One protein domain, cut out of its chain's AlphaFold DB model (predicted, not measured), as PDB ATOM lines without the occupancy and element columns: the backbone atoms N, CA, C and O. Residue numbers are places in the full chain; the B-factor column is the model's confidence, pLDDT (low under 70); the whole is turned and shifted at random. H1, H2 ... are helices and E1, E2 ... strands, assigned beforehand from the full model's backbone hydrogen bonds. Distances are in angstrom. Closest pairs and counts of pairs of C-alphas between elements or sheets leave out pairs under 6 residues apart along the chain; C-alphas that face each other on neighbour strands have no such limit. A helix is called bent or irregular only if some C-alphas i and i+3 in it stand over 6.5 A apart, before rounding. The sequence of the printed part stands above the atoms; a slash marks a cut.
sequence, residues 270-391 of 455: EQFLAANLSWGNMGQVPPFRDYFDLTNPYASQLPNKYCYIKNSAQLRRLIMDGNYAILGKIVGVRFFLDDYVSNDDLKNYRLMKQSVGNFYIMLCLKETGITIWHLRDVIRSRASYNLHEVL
ATOM      1  N   GLU A 270     142.561 127.595 162.611       89.44
ATOM      2  CA  GLU A 270     143.229 128.903 162.638       89.44
ATOM      3  C   GLU A 270     144.350 128.951 163.681       89.44
ATOM      4  O   GLU A 270     145.477 129.344 163.370       89.44
ATOM      5  N   GLN A 271     144.066 128.494 164.905       89.88
ATOM      6  CA  GLN A 271     145.064 128.393 165.972       89.88
ATOM      7  C   GLN A 271     146.180 127.415 165.602       89.88
ATOM      8  O   GLN A 271     147.343 127.675 165.902       89.88
ATOM      9  N   PHE A 272     145.847 126.325 164.908       89.50
ATOM     10  CA  PHE A 272     146.828 125.364 164.414       89.50
ATOM     11  C   PHE A 272     147.809 126.004 163.422       89.50
ATOM     12  O   PHE A 272     149.024 125.818 163.529       89.50
ATOM     13  N   LEU A 273     147.299 126.812 162.489       88.69
ATOM     14  CA  LEU A 273     148.131 127.551 161.537       88.69
ATOM     15  C   LEU A 273     148.970 128.632 162.230       88.69
ATOM     16  O   LEU A 273     150.149 128.783 161.900       88.69
ATOM     17  N   ALA A 274     148.400 129.338 163.212       89.31
ATOM     18  CA  ALA A 274     149.110 130.340 164.011       89.31
ATOM     19  C   ALA A 274     150.242 129.728 164.855       89.31
ATOM     20  O   ALA A 274     151.289 130.352 165.024       89.31
ATOM     21  N   ALA A 275     150.056 128.496 165.336       86.81
ATOM     22  CA  ALA A 275     151.067 127.736 166.067       86.81
ATOM     23  C   ALA A 275     152.193 127.187 165.168       86.81
ATOM     24  O   ALA A 275     153.206 126.723 165.681       86.81
ATOM     25  N   ASN A 276     152.050 127.266 163.836       89.31
ATOM     26  CA  ASN A 276     153.043 126.821 162.853       89.31
ATOM     27  C   ASN A 276     153.448 125.336 162.990       89.31
ATOM     28  O   ASN A 276     154.589 124.965 162.704       89.31
ATOM     29  N   LEU A 277     152.497 124.491 163.396       88.38
ATOM     30  CA  LEU A 277     152.695 123.053 163.562       88.38
ATOM     31  C   LEU A 277     152.751 122.326 162.210       88.38
ATOM     32  O   LEU A 277     152.092 122.707 161.236       88.38
ATOM     33  N   SER A 278     153.524 121.242 162.165       90.06
ATOM     34  CA  SER A 278     153.557 120.296 161.040       90.06
ATOM     35  C   SER A 278     152.697 119.065 161.335       90.06
ATOM     36  O   SER A 278     152.478 118.733 162.496       90.06
ATOM     37  N   TRP A 279     152.184 118.383 160.311       89.38
ATOM     38  CA  TRP A 279     151.401 117.150 160.491       89.38
ATOM     39  C   TRP A 279     151.684 116.150 159.368       89.38
ATOM     40  O   TRP A 279     152.221 116.512 158.322       89.38
ATOM     41  N   GLY A 280     151.354 114.877 159.574       86.12
ATOM     42  CA  GLY A 280     151.569 113.840 158.565       86.12
ATOM     43  C   GLY A 280     151.087 112.461 159.000       86.12
ATOM     44  O   GLY A 280     150.426 112.324 160.027       86.12
ATOM     45  N   ASN A 281     151.420 111.453 158.201       82.56
ATOM     46  CA  ASN A 281     151.128 110.049 158.470       82.56
ATOM     47  C   ASN A 281     152.226 109.141 157.891       82.56
ATOM     48  O   ASN A 281     152.972 109.551 156.991       82.56
ATOM     49  N   MET A 282     152.310 107.902 158.378       75.00
ATOM     50  CA  MET A 282     153.077 106.846 157.721       75.00
ATOM     51  C   MET A 282     152.214 106.179 156.650       75.00
ATOM     52  O   MET A 282     151.112 105.704 156.906       75.00
ATOM     53  N   GLY A 283     152.729 106.114 155.425       70.75
ATOM     54  CA  GLY A 283     152.041 105.466 154.309       70.75
ATOM     55  C   GLY A 283     151.719 106.435 153.183       70.75
ATOM     56  O   GLY A 283     152.426 107.413 152.982       70.75
ATOM     57  N   GLN A 284     150.697 106.132 152.386       69.31
ATOM     58  CA  GLN A 284     150.390 106.932 151.201       69.31
ATOM     59  C   GLN A 284     149.939 108.346 151.576       69.31
ATOM     60  O   GLN A 284     149.197 108.543 152.543       69.31
ATOM     61  N   VAL A 285     150.383 109.319 150.774       76.06
ATOM     62  CA  VAL A 285     149.957 110.715 150.899       76.06
ATOM     63  C   VAL A 285     148.436 110.761 150.737       76.06
ATOM     64  O   VAL A 285     147.934 110.283 149.715       76.06
ATOM     65  N   PRO A 286     147.695 111.293 151.723       73.25
ATOM     66  CA  PRO A 286     146.247 111.328 151.649       73.25
ATOM     67  C   PRO A 286     145.788 112.230 150.493       73.25
ATOM     68  O   PRO A 286     146.408 113.265 150.227       73.25
ATOM     69  N   PRO A 287     144.689 111.882 149.804       76.44
ATOM     70  CA  PRO A 287     144.098 112.763 148.808       76.44
ATOM     71  C   PRO A 287     143.535 114.013 149.500       76.44
ATOM     72  O   PRO A 287     142.458 113.994 150.089       76.44
ATOM     73  N   PHE A 288     144.266 115.130 149.435       81.25
ATOM     74  CA  PHE A 288     143.937 116.345 150.196       81.25
ATOM     75  C   PHE A 288     142.538 116.909 149.922       81.25
ATOM     76  O   PHE A 288     141.924 117.464 150.827       81.25
ATOM     77  N   ARG A 289     142.029 116.748 148.693       76.88
ATOM     78  CA  ARG A 289     140.682 117.194 148.298       76.88
ATOM     79  C   ARG A 289     139.562 116.442 149.011       76.88
ATOM     80  O   ARG A 289     138.491 117.006 149.183       76.88
ATOM     81  N   ASP A 290     139.824 115.205 149.419       71.25
ATOM     82  CA  ASP A 290     138.833 114.360 150.085       71.25
ATOM     83  C   ASP A 290     138.891 114.536 151.608       71.25
ATOM     84  O   ASP A 290     137.924 114.249 152.306       71.25
ATOM     85  N   TYR A 291     140.028 115.018 152.126       71.56
ATOM     86  CA  TYR A 291     140.268 115.234 153.553       71.56
ATOM     87  C   TYR A 291     139.908 116.627 154.041       71.56
ATOM     88  O   TYR A 291     139.448 116.770 155.174       71.56
ATOM     89  N   PHE A 292     140.137 117.640 153.211       80.56
ATOM     90  CA  PHE A 292     139.985 119.029 153.602       80.56
ATOM     91  C   PHE A 292     139.030 119.748 152.674       80.56
ATOM     92  O   PHE A 292     139.097 119.618 151.452       80.56
ATOM     93  N   ASP A 293     138.195 120.589 153.270       79.50
ATOM     94  CA  ASP A 293     137.405 121.541 152.513       79.50
ATOM     95  C   ASP A 293     138.310 122.658 151.977       79.50
ATOM     96  O   ASP A 293     138.576 123.662 152.642       79.50
ATOM     97  N   LEU A 294     138.805 122.479 150.753       80.44
ATOM     98  CA  LEU A 294     139.672 123.455 150.091       80.44
ATOM     99  C   LEU A 294     138.946 124.757 149.717       80.44
ATOM    100  O   LEU A 294     139.606 125.695 149.272       80.44
ATOM    101  N   THR A 295     137.622 124.838 149.888       81.94
ATOM    102  CA  THR A 295     136.891 126.105 149.729       81.94
ATOM    103  C   THR A 295     137.122 127.048 150.909       81.94
ATOM    104  O   THR A 295     137.020 128.266 150.757       81.94
ATOM    105  N   ASN A 296     137.508 126.505 152.068       83.19
ATOM    106  CA  ASN A 296     137.838 127.287 153.249       83.19
ATOM    107  C   ASN A 296     139.282 127.850 153.150       83.19
ATOM    108  O   ASN A 296     140.239 127.090 152.942       83.19
ATOM    109  N   PRO A 297     139.484 129.172 153.345       84.62
ATOM    110  CA  PRO A 297     140.797 129.819 153.238       84.62
ATOM    111  C   PRO A 297     141.835 129.316 154.255       84.62
ATOM    112  O   PRO A 297     143.035 129.423 154.003       84.62
ATOM    113  N   TYR A 298     141.402 128.754 155.384       85.06
ATOM    114  CA  TYR A 298     142.299 128.196 156.398       85.06
ATOM    115  C   TYR A 298     142.607 126.720 156.128       85.06
ATOM    116  O   TYR A 298     143.769 126.321 156.097       85.06
ATOM    117  N   ALA A 299     141.590 125.899 155.850       83.50
ATOM    118  CA  ALA A 299     141.797 124.471 155.593       83.50
ATOM    119  C   ALA A 299     142.600 124.210 154.302       83.50
ATOM    120  O   ALA A 299     143.380 123.262 154.247       83.50
ATOM    121  N   SER A 300     142.503 125.095 153.304       85.81
ATOM    122  CA  SER A 300     143.324 125.037 152.082       85.81
ATOM    123  C   SER A 300     144.833 125.193 152.321       85.81
ATOM    124  O   SER A 300     145.627 124.802 151.465       85.81
ATOM    125  N   GLN A 301     145.254 125.709 153.483       87.12
ATOM    126  CA  GLN A 301     146.669 125.855 153.849       87.12
ATOM    127  C   GLN A 301     147.238 124.623 154.565       87.12
ATOM    128  O   GLN A 301     148.458 124.471 154.645       87.12
ATOM    129  N   LEU A 302     146.382 123.721 155.059       85.75
ATOM    130  CA  LEU A 302     146.809 122.513 155.766       85.75
ATOM    131  C   LEU A 302     147.660 121.562 154.911       85.75
ATOM    132  O   LEU A 302     148.666 121.081 155.435       85.75
ATOM    133  N   PRO A 303     147.366 121.325 153.615       87.62
ATOM    134  CA  PRO A 303     148.225 120.511 152.753       87.62
ATOM    135  C   PRO A 303     149.673 121.010 152.678       87.62
ATOM    136  O   PRO A 303     150.593 120.205 152.587       87.62
ATOM    137  N   ASN A 304     149.904 122.323 152.787       87.19
ATOM    138  CA  ASN A 304     151.254 122.899 152.739       87.19
ATOM    139  C   ASN A 304     152.080 122.588 153.995       87.19
ATOM    140  O   ASN A 304     153.304 122.705 153.975       87.19
ATOM    141  N   LYS A 305     151.421 122.213 155.098       87.31
ATOM    142  CA  LYS A 305     152.055 121.802 156.360       87.31
ATOM    143  C   LYS A 305     152.262 120.287 156.455       87.31
ATOM    144  O   LYS A 305     152.764 119.811 157.474       87.31
ATOM    145  N   TYR A 306     151.894 119.543 155.411       88.56
ATOM    146  CA  TYR A 306     152.031 118.095 155.372       88.56
ATOM    147  C   TYR A 306     153.499 117.671 155.238       88.56
ATOM    148  O   TYR A 306     154.225 118.131 154.356       88.56
ATOM    149  N   CYS A 307     153.922 116.746 156.094       87.31
ATOM    150  CA  CYS A 307     155.252 116.152 156.094       87.31
ATOM    151  C   CYS A 307     155.144 114.629 155.987       87.31
ATOM    152  O   CYS A 307     154.563 113.968 156.846       87.31
ATOM    153  N   TYR A 308     155.748 114.062 154.942       85.25
ATOM    154  CA  TYR A 308     155.776 112.617 154.728       85.25
ATOM    155  C   TYR A 308     156.753 111.925 155.691       85.25
ATOM    156  O   TYR A 308     157.940 112.272 155.738       85.25
ATOM    157  N   ILE A 309     156.276 110.910 156.415       84.62
ATOM    158  CA  ILE A 309     157.076 110.158 157.387       84.62
ATOM    159  C   ILE A 309     157.467 108.801 156.807       84.62
ATOM    160  O   ILE A 309     156.618 108.006 156.413       84.62
ATOM    161  N   LYS A 310     158.775 108.516 156.794       81.62
ATOM    162  CA  LYS A 310     159.312 107.247 156.279       81.62
ATOM    163  C   LYS A 310     159.305 106.132 157.324       81.62
ATOM    164  O   LYS A 310     158.941 105.011 156.998       81.62
ATOM    165  N   ASN A 311     159.721 106.439 158.557       84.62
ATOM    166  CA  ASN A 311     159.982 105.450 159.610       84.62
ATOM    167  C   ASN A 311     159.435 105.902 160.977       84.62
ATOM    168  O   ASN A 311     159.433 107.094 161.289       84.62
ATOM    169  N   SER A 312     159.124 104.946 161.857       80.94
ATOM    170  CA  SER A 312     158.704 105.197 163.249       80.94
ATOM    171  C   SER A 312     159.725 105.969 164.087       80.94
ATOM    172  O   SER A 312     159.353 106.821 164.889       80.94
ATOM    173  N   ALA A 313     161.022 105.761 163.844       83.75
ATOM    174  CA  ALA A 313     162.079 106.535 164.494       83.75
ATOM    175  C   ALA A 313     162.059 108.027 164.105       83.75
ATOM    176  O   ALA A 313     162.432 108.873 164.914       83.75
ATOM    177  N   GLN A 314     161.625 108.357 162.884       84.12
ATOM    178  CA  GLN A 314     161.486 109.743 162.433       84.12
ATOM    179  C   GLN A 314     160.275 110.406 163.095       84.12
ATOM    180  O   GLN A 314     160.407 111.523 163.584       84.12
ATOM    181  N   LEU A 315     159.141 109.698 163.181       84.12
ATOM    182  CA  LEU A 315     157.966 110.183 163.909       84.12
ATOM    183  C   LEU A 315     158.306 110.472 165.373       84.12
ATOM    184  O   LEU A 315     157.979 111.539 165.877       84.12
ATOM    185  N   ARG A 316     159.024 109.565 166.044       84.06
ATOM    186  CA  ARG A 316     159.380 109.762 167.453       84.06
ATOM    187  C   ARG A 316     160.253 110.999 167.682       84.06
ATOM    188  O   ARG A 316     160.083 111.669 168.691       84.06
ATOM    189  N   ARG A 317     161.153 111.329 166.748       86.19
ATOM    190  CA  ARG A 317     161.934 112.579 166.808       86.19
ATOM    191  C   ARG A 317     161.034 113.805 166.680       86.19
ATOM    192  O   ARG A 317     161.118 114.686 167.518       86.19
ATOM    193  N   LEU A 318     160.118 113.804 165.710       85.44
ATOM    194  CA  LEU A 318     159.161 114.899 165.515       85.44
ATOM    195  C   LEU A 318     158.241 115.101 166.729       85.44
ATOM    196  O   LEU A 318     157.938 116.235 167.086       85.44
ATOM    197  N   ILE A 319     157.841 114.007 167.384       84.38
ATOM    198  CA  ILE A 319     157.069 114.046 168.629       84.38
ATOM    199  C   ILE A 319     157.882 114.692 169.761       84.38
ATOM    200  O   ILE A 319     157.346 115.525 170.487       84.38
ATOM    201  N   MET A 320     159.161 114.332 169.901       83.25
ATOM    202  CA  MET A 320     160.050 114.889 170.932       83.25
ATOM    203  C   MET A 320     160.402 116.361 170.682       83.25
ATOM    204  O   MET A 320     160.562 117.114 171.639       83.25
ATOM    205  N   ASP A 321     160.472 116.784 169.418       84.38
ATOM    206  CA  ASP A 321     160.695 118.184 169.034       84.38
ATOM    207  C   ASP A 321     159.472 119.078 169.342       84.38
ATOM    208  O   ASP A 321     159.584 120.304 169.331       84.38
ATOM    209  N   GLY A 322     158.299 118.486 169.607       81.25
ATOM    210  CA  GLY A 322     157.089 119.176 170.075       81.25
ATOM    211  C   GLY A 322     156.357 120.028 169.030       81.25
ATOM    212  O   GLY A 322     155.330 120.621 169.342       81.25
ATOM    213  N   ASN A 323     156.847 120.082 167.787       85.50
ATOM    214  CA  ASN A 323     156.295 120.921 166.713       85.50
ATOM    215  C   ASN A 323     155.515 120.109 165.653       85.50
ATOM    216  O   ASN A 323     155.508 120.430 164.456       85.50
ATOM    217  N   TYR A 324     154.905 119.006 166.091       88.00
ATOM    218  CA  TYR A 324     154.256 118.022 165.233       88.00
ATOM    219  C   TYR A 324     152.896 117.593 165.789       88.00
ATOM    220  O   TYR A 324     152.754 117.343 166.983       88.00
ATOM    221  N   ALA A 325     151.904 117.470 164.912       88.62
ATOM    222  CA  ALA A 325     150.570 116.994 165.235       88.62
ATOM    223  C   ALA A 325     150.277 115.652 164.567       88.62
ATOM    224  O   ALA A 325     150.584 115.429 163.394       88.62
ATOM    225  N   ILE A 326     149.643 114.769 165.337       86.06
ATOM    226  CA  ILE A 326     149.337 113.402 164.928       86.06
ATOM    227  C   ILE A 326     147.905 113.345 164.399       86.06
ATOM    228  O   ILE A 326     146.968 113.805 165.055       86.06
ATOM    229  N   LEU A 327     147.735 112.758 163.215       84.19
ATOM    230  CA  LEU A 327     146.422 112.562 162.618       84.19
ATOM    231  C   LEU A 327     145.727 111.329 163.216       84.19
ATOM    232  O   LEU A 327     146.337 110.281 163.445       84.19
ATOM    233  N   GLY A 328     144.419 111.441 163.427       80.44
ATOM    234  CA  GLY A 328     143.584 110.313 163.810       80.44
ATOM    235  C   GLY A 328     142.123 110.525 163.441       80.44
ATOM    236  O   GLY A 328     141.717 111.588 162.969       80.44
ATOM    237  N   LYS A 329     141.331 109.479 163.652       76.50
ATOM    238  CA  LYS A 329     139.918 109.390 163.297       76.50
ATOM    239  C   LYS A 329     139.076 109.234 164.548       76.50
ATOM    240  O   LYS A 329     139.390 108.439 165.433       76.50
ATOM    241  N   ILE A 330     137.965 109.955 164.599       74.88
ATOM    242  CA  ILE A 330     136.969 109.800 165.656       74.88
ATOM    243  C   ILE A 330     135.883 108.858 165.138       74.88
ATOM    244  O   ILE A 330     135.244 109.141 164.126       74.88
ATOM    245  N   VAL A 331     135.673 107.734 165.824       63.91
ATOM    246  CA  VAL A 331     134.591 106.787 165.518       63.91
ATOM    247  C   VAL A 331     133.690 106.675 166.746       63.91
ATOM    248  O   VAL A 331     134.067 106.107 167.775       63.91
ATOM    249  N   GLY A 332     132.487 107.247 166.652       65.81
ATOM    250  CA  GLY A 332     131.572 107.380 167.786       65.81
ATOM    251  C   GLY A 332     132.121 108.356 168.830       65.81
ATOM    252  O   GLY A 332     132.271 109.536 168.546       65.81
ATOM    253  N   VAL A 333     132.428 107.857 170.032       64.44
ATOM    254  CA  VAL A 333     132.975 108.648 171.158       64.44
ATOM    255  C   VAL A 333     134.468 108.401 171.404       64.44
ATOM    256  O   VAL A 333     134.992 108.769 172.452       64.44
ATOM    257  N   ARG A 334     135.158 107.703 170.491       63.25
ATOM    258  CA  ARG A 334     136.556 107.286 170.676       63.25
ATOM    259  C   ARG A 334     137.442 107.805 169.558       63.25
ATOM    260  O   ARG A 334     137.050 107.780 168.392       63.25
ATOM    261  N   PHE A 335     138.640 108.234 169.936       72.62
ATOM    262  CA  PHE A 335     139.692 108.642 169.019       72.62
ATOM    263  C   PHE A 335     140.618 107.460 168.722       72.62
ATOM    264  O   PHE A 335     141.026 106.738 169.633       72.62
ATOM    265  N   PHE A 336     140.932 107.260 167.447       70.31
ATOM    266  CA  PHE A 336     141.833 106.230 166.948       70.31
ATOM    267  C   PHE A 336     142.941 106.896 166.142       70.31
ATOM    268  O   PHE A 336     142.668 107.711 165.267       70.31
ATOM    269  N   LEU A 337     144.186 106.542 166.425       73.62
ATOM    270  CA  LEU A 337     145.336 107.044 165.680       73.62
ATOM    271  C   LEU A 337     145.458 106.301 164.349       73.62
ATOM    272  O   LEU A 337     145.192 105.099 164.292       73.62
ATOM    273  N   ASP A 338     145.870 107.012 163.299       68.62
ATOM    274  CA  ASP A 338     146.171 106.373 162.011       68.62
ATOM    275  C   ASP A 338     147.515 105.621 162.058       68.62
ATOM    276  O   ASP A 338     147.635 104.546 161.473       68.62
ATOM    277  N   ASP A 339     148.486 106.132 162.825       71.81
ATOM    278  CA  ASP A 339     149.798 105.513 163.033       71.81
ATOM    279  C   ASP A 339     149.935 104.899 164.436       71.81
ATOM    280  O   ASP A 339     149.355 105.373 165.415       71.81
ATOM    281  N   TYR A 340     150.758 103.853 164.563       70.69
ATOM    282  CA  TYR A 340     151.071 103.263 165.867       70.69
ATOM    283  C   TYR A 340     152.016 104.174 166.664       70.69
ATOM    284  O   TYR A 340     153.202 104.290 166.340       70.69
ATOM    285  N   VAL A 341     151.499 104.778 167.734       74.19
ATOM    286  CA  VAL A 341     152.254 105.607 168.687       74.19
ATOM    287  C   VAL A 341     152.189 104.965 170.070       74.19
ATOM    288  O   VAL A 341     151.146 104.445 170.472       74.19
ATOM    289  N   SER A 342     153.313 104.964 170.792       74.31
ATOM    290  CA  SER A 342     153.356 104.425 172.151       74.31
ATOM    291  C   SER A 342     152.459 105.239 173.081       74.31
ATOM    292  O   SER A 342     152.417 106.463 173.001       74.31
ATOM    293  N   ASN A 343     151.809 104.561 174.023       71.38
ATOM    294  CA  ASN A 343     150.979 105.201 175.040       71.38
ATOM    295  C   ASN A 343     151.738 106.262 175.855       71.38
ATOM    296  O   ASN A 343     151.155 107.274 176.224       71.38
ATOM    297  N   ASP A 344     153.028 106.050 176.124       75.19
ATOM    298  CA  ASP A 344     153.835 107.014 176.884       75.19
ATOM    299  C   ASP A 344     154.095 108.308 176.109       75.19
ATOM    300  O   ASP A 344     154.147 109.377 176.709       75.19
ATOM    301  N   ASP A 345     154.192 108.222 174.780       75.69
ATOM    302  CA  ASP A 345     154.414 109.384 173.921       75.69
ATOM    303  C   ASP A 345     153.109 110.210 173.747       75.69
ATOM    304  O   ASP A 345     153.164 111.359 173.316       75.69
ATOM    305  N   LEU A 346     151.938 109.658 174.114       73.88
ATOM    306  CA  LEU A 346     150.614 110.291 173.970       73.88
ATOM    307  C   LEU A 346     150.122 111.052 175.209       73.88
ATOM    308  O   LEU A 346     149.193 111.847 175.084       73.88
ATOM    309  N   LYS A 347     150.727 110.858 176.388       72.69
ATOM    310  CA  LYS A 347     150.272 111.477 177.656       72.69
ATOM    311  C   LYS A 347     150.206 113.009 177.601       72.69
ATOM    312  O   LYS A 347     149.331 113.627 178.202       72.69
ATOM    313  N   ASN A 348     151.100 113.609 176.817       74.38
ATOM    314  CA  ASN A 348     151.199 115.060 176.644       74.38
ATOM    315  C   ASN A 348     150.426 115.577 175.422       74.38
ATOM    316  O   ASN A 348     150.467 116.769 175.131       74.38
ATOM    317  N   TYR A 349     149.741 114.700 174.685       77.88
ATOM    318  CA  TYR A 349     148.923 115.104 173.548       77.88
ATOM    319  C   TYR A 349     147.490 115.381 173.986       77.88
ATOM    320  O   TYR A 349     146.947 114.778 174.916       77.88
ATOM    321  N   ARG A 350     146.862 116.310 173.268       79.12
ATOM    322  CA  ARG A 350     145.460 116.681 173.433       79.12
ATOM    323  C   ARG A 350     144.785 116.649 172.075       79.12
ATOM    324  O   ARG A 350     145.381 117.039 171.072       79.12
ATOM    325  N   LEU A 351     143.539 116.187 172.039       83.56
ATOM    326  CA  LEU A 351     142.771 116.187 170.799       83.56
ATOM    327  C   LEU A 351     142.389 117.624 170.418       83.56
ATOM    328  O   LEU A 351     141.956 118.381 171.275       83.56
ATOM    329  N   MET A 352     142.493 118.008 169.153       86.25
ATOM    330  CA  MET A 352     141.916 119.273 168.687       86.25
ATOM    331  C   MET A 352     140.388 119.145 168.606       86.25
ATOM    332  O   MET A 352     139.886 118.178 168.028       86.25
ATOM    333  N   LYS A 353     139.636 120.103 169.166       84.00
ATOM    334  CA  LYS A 353     138.162 120.042 169.189       84.00
ATOM    335  C   LYS A 353     137.527 120.086 167.797       84.00
ATOM    336  O   LYS A 353     136.553 119.376 167.546       84.00
ATOM    337  N   GLN A 354     138.040 120.927 166.900       86.06
ATOM    338  CA  GLN A 354     137.526 121.031 165.538       86.06
ATOM    339  C   GLN A 354     137.969 119.826 164.697       86.06
ATOM    340  O   GLN A 354     139.157 119.596 164.487       86.06
ATOM    341  N   SER A 355     137.006 119.081 164.153       82.94
ATOM    342  CA  SER A 355     137.275 118.054 163.145       82.94
ATOM    343  C   SER A 355     137.669 118.699 161.818       82.94
ATOM    344  O   SER A 355     137.011 119.634 161.362       82.94
ATOM    345  N   VAL A 356     138.702 118.167 161.166       79.88
ATOM    346  CA  VAL A 356     139.218 118.733 159.910       79.88
ATOM    347  C   VAL A 356     138.468 118.227 158.669       79.88
ATOM    348  O   VAL A 356     138.440 118.901 157.645       79.88
ATOM    349  N   GLY A 357     137.808 117.073 158.782       74.75
ATOM    350  CA  GLY A 357     136.982 116.484 157.734       74.75
ATOM    351  C   GLY A 357     136.059 115.407 158.299       74.75
ATOM    352  O   GLY A 357     136.363 114.798 159.327       74.75
ATOM    353  N   ASN A 358     134.928 115.182 157.629       73.62
ATOM    354  CA  ASN A 358     133.953 114.159 157.995       73.62
ATOM    355  C   ASN A 358     133.952 113.052 156.944       73.62
ATOM    356  O   ASN A 358     133.698 113.307 155.770       73.62
ATOM    357  N   PHE A 359     134.181 111.817 157.384       62.50
ATOM    358  CA  PHE A 359     134.175 110.645 156.515       62.50
ATOM    359  C   PHE A 359     133.087 109.671 156.935       62.50
ATOM    360  O   PHE A 359     132.984 109.299 158.105       62.50
ATOM    361  N   TYR A 360     132.318 109.202 155.958       56.16
ATOM    362  CA  TYR A 360     131.320 108.161 156.162       56.16
ATOM    363  C   TYR A 360     131.871 106.838 155.635       56.16
ATOM    364  O   TYR A 360     132.009 106.643 154.428       56.16
ATOM    365  N   ILE A 361     132.195 105.917 156.543       45.59
ATOM    366  CA  ILE A 361     132.563 104.549 156.168       45.59
ATOM    367  C   ILE A 361     131.267 103.774 155.944       45.59
ATOM    368  O   ILE A 361     130.591 103.385 156.896       45.59
ATOM    369  N   MET A 362     130.912 103.551 154.680       37.31
ATOM    370  CA  MET A 362     129.783 102.702 154.316       37.31
ATOM    371  C   MET A 362     130.282 101.275 154.075       37.31
ATOM    372  O   MET A 362     130.762 100.935 152.995       37.31
ATOM    373  N   LEU A 363     130.180 100.424 155.095       36.25
ATOM    374  CA  LEU A 363     130.349  98.981 154.929       36.25
ATOM    375  C   LEU A 363     129.086  98.422 154.267       36.25
ATOM    376  O   LEU A 363     128.058  98.244 154.916       36.25
ATOM    377  N   CYS A 364     129.162  98.146 152.964       34.66
ATOM    378  CA  CYS A 364     128.130  97.396 152.252       34.66
ATOM    379  C   CYS A 364     128.186  95.925 152.681       34.66
ATOM    380  O   CYS A 364     128.812  95.092 152.030       34.66
ATOM    381  N   LEU A 365     127.546  95.613 153.807       40.41
ATOM    382  CA  LEU A 365     127.377  94.252 154.302       40.41
ATOM    383  C   LEU A 365     125.887  93.927 154.383       40.41
ATOM    384  O   LEU A 365     125.087  94.682 154.937       40.41
ATOM    385  N   LYS A 366     125.513  92.783 153.812       40.03
ATOM    386  CA  LYS A 366     124.140  92.280 153.788       40.03
ATOM    387  C   LYS A 366     123.817  91.595 155.120       40.03
ATOM    388  O   LYS A 366     123.782  90.380 155.166       40.03
ATOM    389  N   GLU A 367     123.669  92.387 156.182       41.34
ATOM    390  CA  GLU A 367     122.937  92.109 157.437       41.34
ATOM    391  C   GLU A 367     123.334  93.160 158.488       41.34
ATOM    392  O   GLU A 367     124.494  93.288 158.888       41.34
ATOM    393  N   THR A 368     122.362  93.948 158.938       48.69
ATOM    394  CA  THR A 368     122.582  95.161 159.743       48.69
ATOM    395  C   THR A 368     122.730  94.898 161.248       48.69
ATOM    396  O   THR A 368     123.167  95.783 161.975       48.69
ATOM    397  N   GLY A 369     122.406  93.694 161.738       45.91
ATOM    398  CA  GLY A 369     122.432  93.366 163.174       45.91
ATOM    399  C   GLY A 369     123.773  92.825 163.687       45.91
ATOM    400  O   GLY A 369     124.322  93.331 164.665       45.91
ATOM    401  N   ILE A 370     124.323  91.811 163.012       48.69
ATOM    402  CA  ILE A 370     125.558  91.108 163.414       48.69
ATOM    403  C   ILE A 370     126.782  92.031 163.293       48.69
ATOM    404  O   ILE A 370     127.664  92.054 164.152       48.69
ATOM    405  N   THR A 371     126.796  92.874 162.263       49.44
ATOM    406  CA  THR A 371     127.875  93.823 161.965       49.44
ATOM    407  C   THR A 371     128.021  94.913 163.028       49.44
ATOM    408  O   THR A 371     129.140  95.205 163.449       49.44
ATOM    409  N   ILE A 372     126.911  95.466 163.530       53.41
ATOM    410  CA  ILE A 372     126.923  96.466 164.609       53.41
ATOM    411  C   ILE A 372     127.444  95.859 165.916       53.41
ATOM    412  O   ILE A 372     128.203  96.514 166.638       53.41
ATOM    413  N   TRP A 373     127.064  94.616 166.224       52.53
ATOM    414  CA  TRP A 373     127.535  93.922 167.423       52.53
ATOM    415  C   TRP A 373     129.050  93.686 167.382       52.53
ATOM    416  O   TRP A 373     129.747  94.098 168.309       52.53
ATOM    417  N   HIS A 374     129.575  93.138 166.279       54.47
ATOM    418  CA  HIS A 374     131.018  92.927 166.117       54.47
ATOM    419  C   HIS A 374     131.808  94.234 166.066       54.47
ATOM    420  O   HIS A 374     132.880  94.320 166.658       54.47
ATOM    421  N   LEU A 375     131.280  95.280 165.423       56.09
ATOM    422  CA  LEU A 375     131.928  96.591 165.424       56.09
ATOM    423  C   LEU A 375     132.034  97.144 166.851       56.09
ATOM    424  O   LEU A 375     133.093  97.617 167.257       56.09
ATOM    425  N   ARG A 376     130.961  97.038 167.642       58.28
ATOM    426  CA  ARG A 376     130.954  97.473 169.044       58.28
ATOM    427  C   ARG A 376     131.909  96.639 169.906       58.28
ATOM    428  O   ARG A 376     132.550  97.201 170.793       58.28
ATOM    429  N   ASP A 377     132.024  95.343 169.641       59.97
ATOM    430  CA  ASP A 377     132.937  94.435 170.343       59.97
ATOM    431  C   ASP A 377     134.417  94.712 170.014       59.97
ATOM    432  O   ASP A 377     135.258  94.825 170.908       59.97
ATOM    433  N   VAL A 378     134.737  94.967 168.742       55.97
ATOM    434  CA  VAL A 378     136.082  95.381 168.305       55.97
ATOM    435  C   VAL A 378     136.451  96.748 168.880       55.97
ATOM    436  O   VAL A 378     137.553  96.923 169.400       55.97
ATOM    437  N   ILE A 379     135.521  97.710 168.864       57.72
ATOM    438  CA  ILE A 379     135.725  99.021 169.493       57.72
ATOM    439  C   ILE A 379     136.026  98.851 170.986       57.72
ATOM    440  O   ILE A 379     136.918  99.527 171.503       57.72
ATOM    441  N   ARG A 380     135.313  97.954 171.684       59.38
ATOM    442  CA  ARG A 380     135.527  97.663 173.111       59.38
ATOM    443  C   ARG A 380     136.869  96.994 173.390       59.38
ATOM    444  O   ARG A 380     137.540  97.432 174.315       59.38
ATOM    445  N   SER A 381     137.259  95.998 172.600       55.91
ATOM    446  CA  SER A 381     138.493  95.224 172.807       55.91
ATOM    447  C   SER A 381     139.773  95.963 172.399       55.91
ATOM    448  O   SER A 381     140.835  95.681 172.949       55.91
ATOM    449  N   ARG A 382     139.697  96.909 171.451       54.53
ATOM    450  CA  ARG A 382     140.871  97.634 170.923       54.53
ATOM    451  C   ARG A 382     141.096  99.022 171.516       54.53
ATOM    452  O   ARG A 382     142.184  99.566 171.342       54.53
ATOM    453  N   ALA A 383     140.118  99.615 172.199       55.19
ATOM    454  CA  ALA A 383     140.332 100.914 172.826       55.19
ATOM    455  C   ALA A 383     141.125 100.764 174.132       55.19
ATOM    456  O   ALA A 383     140.597 100.312 175.145       55.19
ATOM    457  N   SER A 384     142.394 101.161 174.094       56.47
ATOM    458  CA  SER A 384     143.220 101.362 175.287       56.47
ATOM    459  C   SER A 384     142.642 102.482 176.166       56.47
ATOM    460  O   SER A 384     142.100 103.456 175.639       56.47
ATOM    461  N   TYR A 385     142.804 102.384 177.491       55.97
ATOM    462  CA  TYR A 385     142.431 103.436 178.453       55.97
ATOM    463  C   TYR A 385     143.053 104.803 178.109       55.97
ATOM    464  O   TYR A 385     142.411 105.834 178.280       55.97
ATOM    465  N   ASN A 386     144.247 104.814 177.512       53.38
ATOM    466  CA  ASN A 386     144.978 106.047 177.194       53.38
ATOM    467  C   ASN A 386     144.397 106.806 175.984       53.38
ATOM    468  O   ASN A 386     144.603 108.005 175.850       53.38
ATOM    469  N   LEU A 387     143.601 106.152 175.125       58.50
ATOM    470  CA  LEU A 387     142.857 106.854 174.063       58.50
ATOM    471  C   LEU A 387     141.706 107.697 174.632       58.50
ATOM    472  O   LEU A 387     141.204 108.592 173.955       58.50
ATOM    473  N   HIS A 388     141.276 107.401 175.861       60.16
ATOM    474  CA  HIS A 388     140.309 108.218 176.582       60.16
ATOM    475  C   HIS A 388     140.981 109.409 177.270       60.16
ATOM    476  O   HIS A 388     140.400 110.484 177.294       60.16
ATOM    477  N   GLU A 389     142.215 109.250 177.754       61.19
ATOM    478  CA  GLU A 389     142.991 110.303 178.427       61.19
ATOM    479  C   GLU A 389     143.198 111.543 177.539       61.19
ATOM    480  O   GLU A 389     143.029 112.665 178.002       61.19
ATOM    481  N   VAL A 390     143.426 111.352 176.234       58.53
ATOM    482  CA  VAL A 390     143.564 112.446 175.243       58.53
ATOM    483  C   VAL A 390     142.270 113.275 175.082       58.53
ATOM    484  O   VAL A 390     142.302 114.398 174.565       58.53
ATOM    485  N   LEU A 391     141.126 112.731 175.517       60.97
ATOM    486  CA  LEU A 391     139.816 113.392 175.510       60.97
ATOM    487  C   LEU A 391     139.477 114.075 176.843       60.97
ATOM    488  O   LEU A 391     138.537 114.868 176.870       60.97
TER     489      LEU A 391
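AT A GLANCE: This is residues 270 to 391 of the 455 residues of an uncharacterized protein of Habropoda laboriosa (UniProt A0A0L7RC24). Two small strand pairs laid end to end form a thin core: E1 beside E2, then the hairpin E3 and E4, with E2 running on into E3. Short helices and loops sit round this core, H7 packing on E4, while residues 364 to 370 and 372 to 378, most of them in the long helix H6, stick out as an arm. The printed part has 122 residues with seven named helices and four named strands, in the order H1 E1 H2 H3 H4 E2 E3 E4 H5 H6 H7; E1 and E2 are parallel, E3 and E4 antiparallel, and the class is mixed, helices and strands. It is only just compact, close to loose, with a radius of gyration of the C-alphas of 16.0 A and spans of 45 by 37 by 26 A.

HOW THE PARTS SIT: Start at H1, residues 270 to 274; it is close to but not clearly touching H3, residues 299 to 305, with the closest C-alphas, of Leu 273 and Leu 302, 7.8 A apart. H2, residues 288 to 291, stands likewise to H3, at 6.5 A between the C-alphas of Phe 288 and Pro 303. Between H1 and H2 find E1, residues 278 to 280, whose parallel neighbour is E2, residues 324 to 326; look for N 325 and O 278, 2.8 A apart. With H4, residues 312 to 320, these make a strand-helix-strand unit, E1, then H2, H3 and H4, then E2. The closest C-alphas of E1 and H3 are those of Ser 278 and Lys 305, 5.1 A apart; those of E2 and H4 are Tyr 324 and Leu 318, 5.8 A apart. E2 runs on at 29 degrees into E3, residues 328 to 331, which forms a hairpin with E4, residues 334 to 337; N 329 and O 336 are 2.7 A apart. H7, residues 386 to 389, comes nearest E4 at the C-alphas of Leu 387 and Phe 335, 6.2 A apart. H5, residues 343 to 346, is close to but not clearly touching H7, while H6, residues 368 to 382, and E4 are only just apart, at 8.4 A. In H1 and H4 every O i to N i+4 pair is within hydrogen-bond range; H6 has 10 of 11, H3 has 0 of 3 but 3 of 4 O i to N i+3 pairs, and H2, H5 and H7 are too short for an i+4 pair.

IN THESE COORDINATES: Find C-alpha 270 at (143.229, 128.903, 162.638), where H1 begins. H3 spans 10.6 A and is only just irregular, C-alphas 300 and 303 being 6.7 A apart; H4 spans 12.4 A. H6 runs 21.6 A from C-alpha 368 at (122.582, 95.161, 159.743), and H7 ends at C-alpha 389, (142.991, 110.303, 178.427).

THE WHOLE: The two farthest C-alphas, of Asp 321 and Glu 367, are 47.3 A apart. The printed part has no cut, and the link from H5 to H6, 21 residues, is long. Mean pLDDT of the printed part is 72.9; residue 284, residues 331 to 334, residue 338 and residues 359 to 391 are under 70.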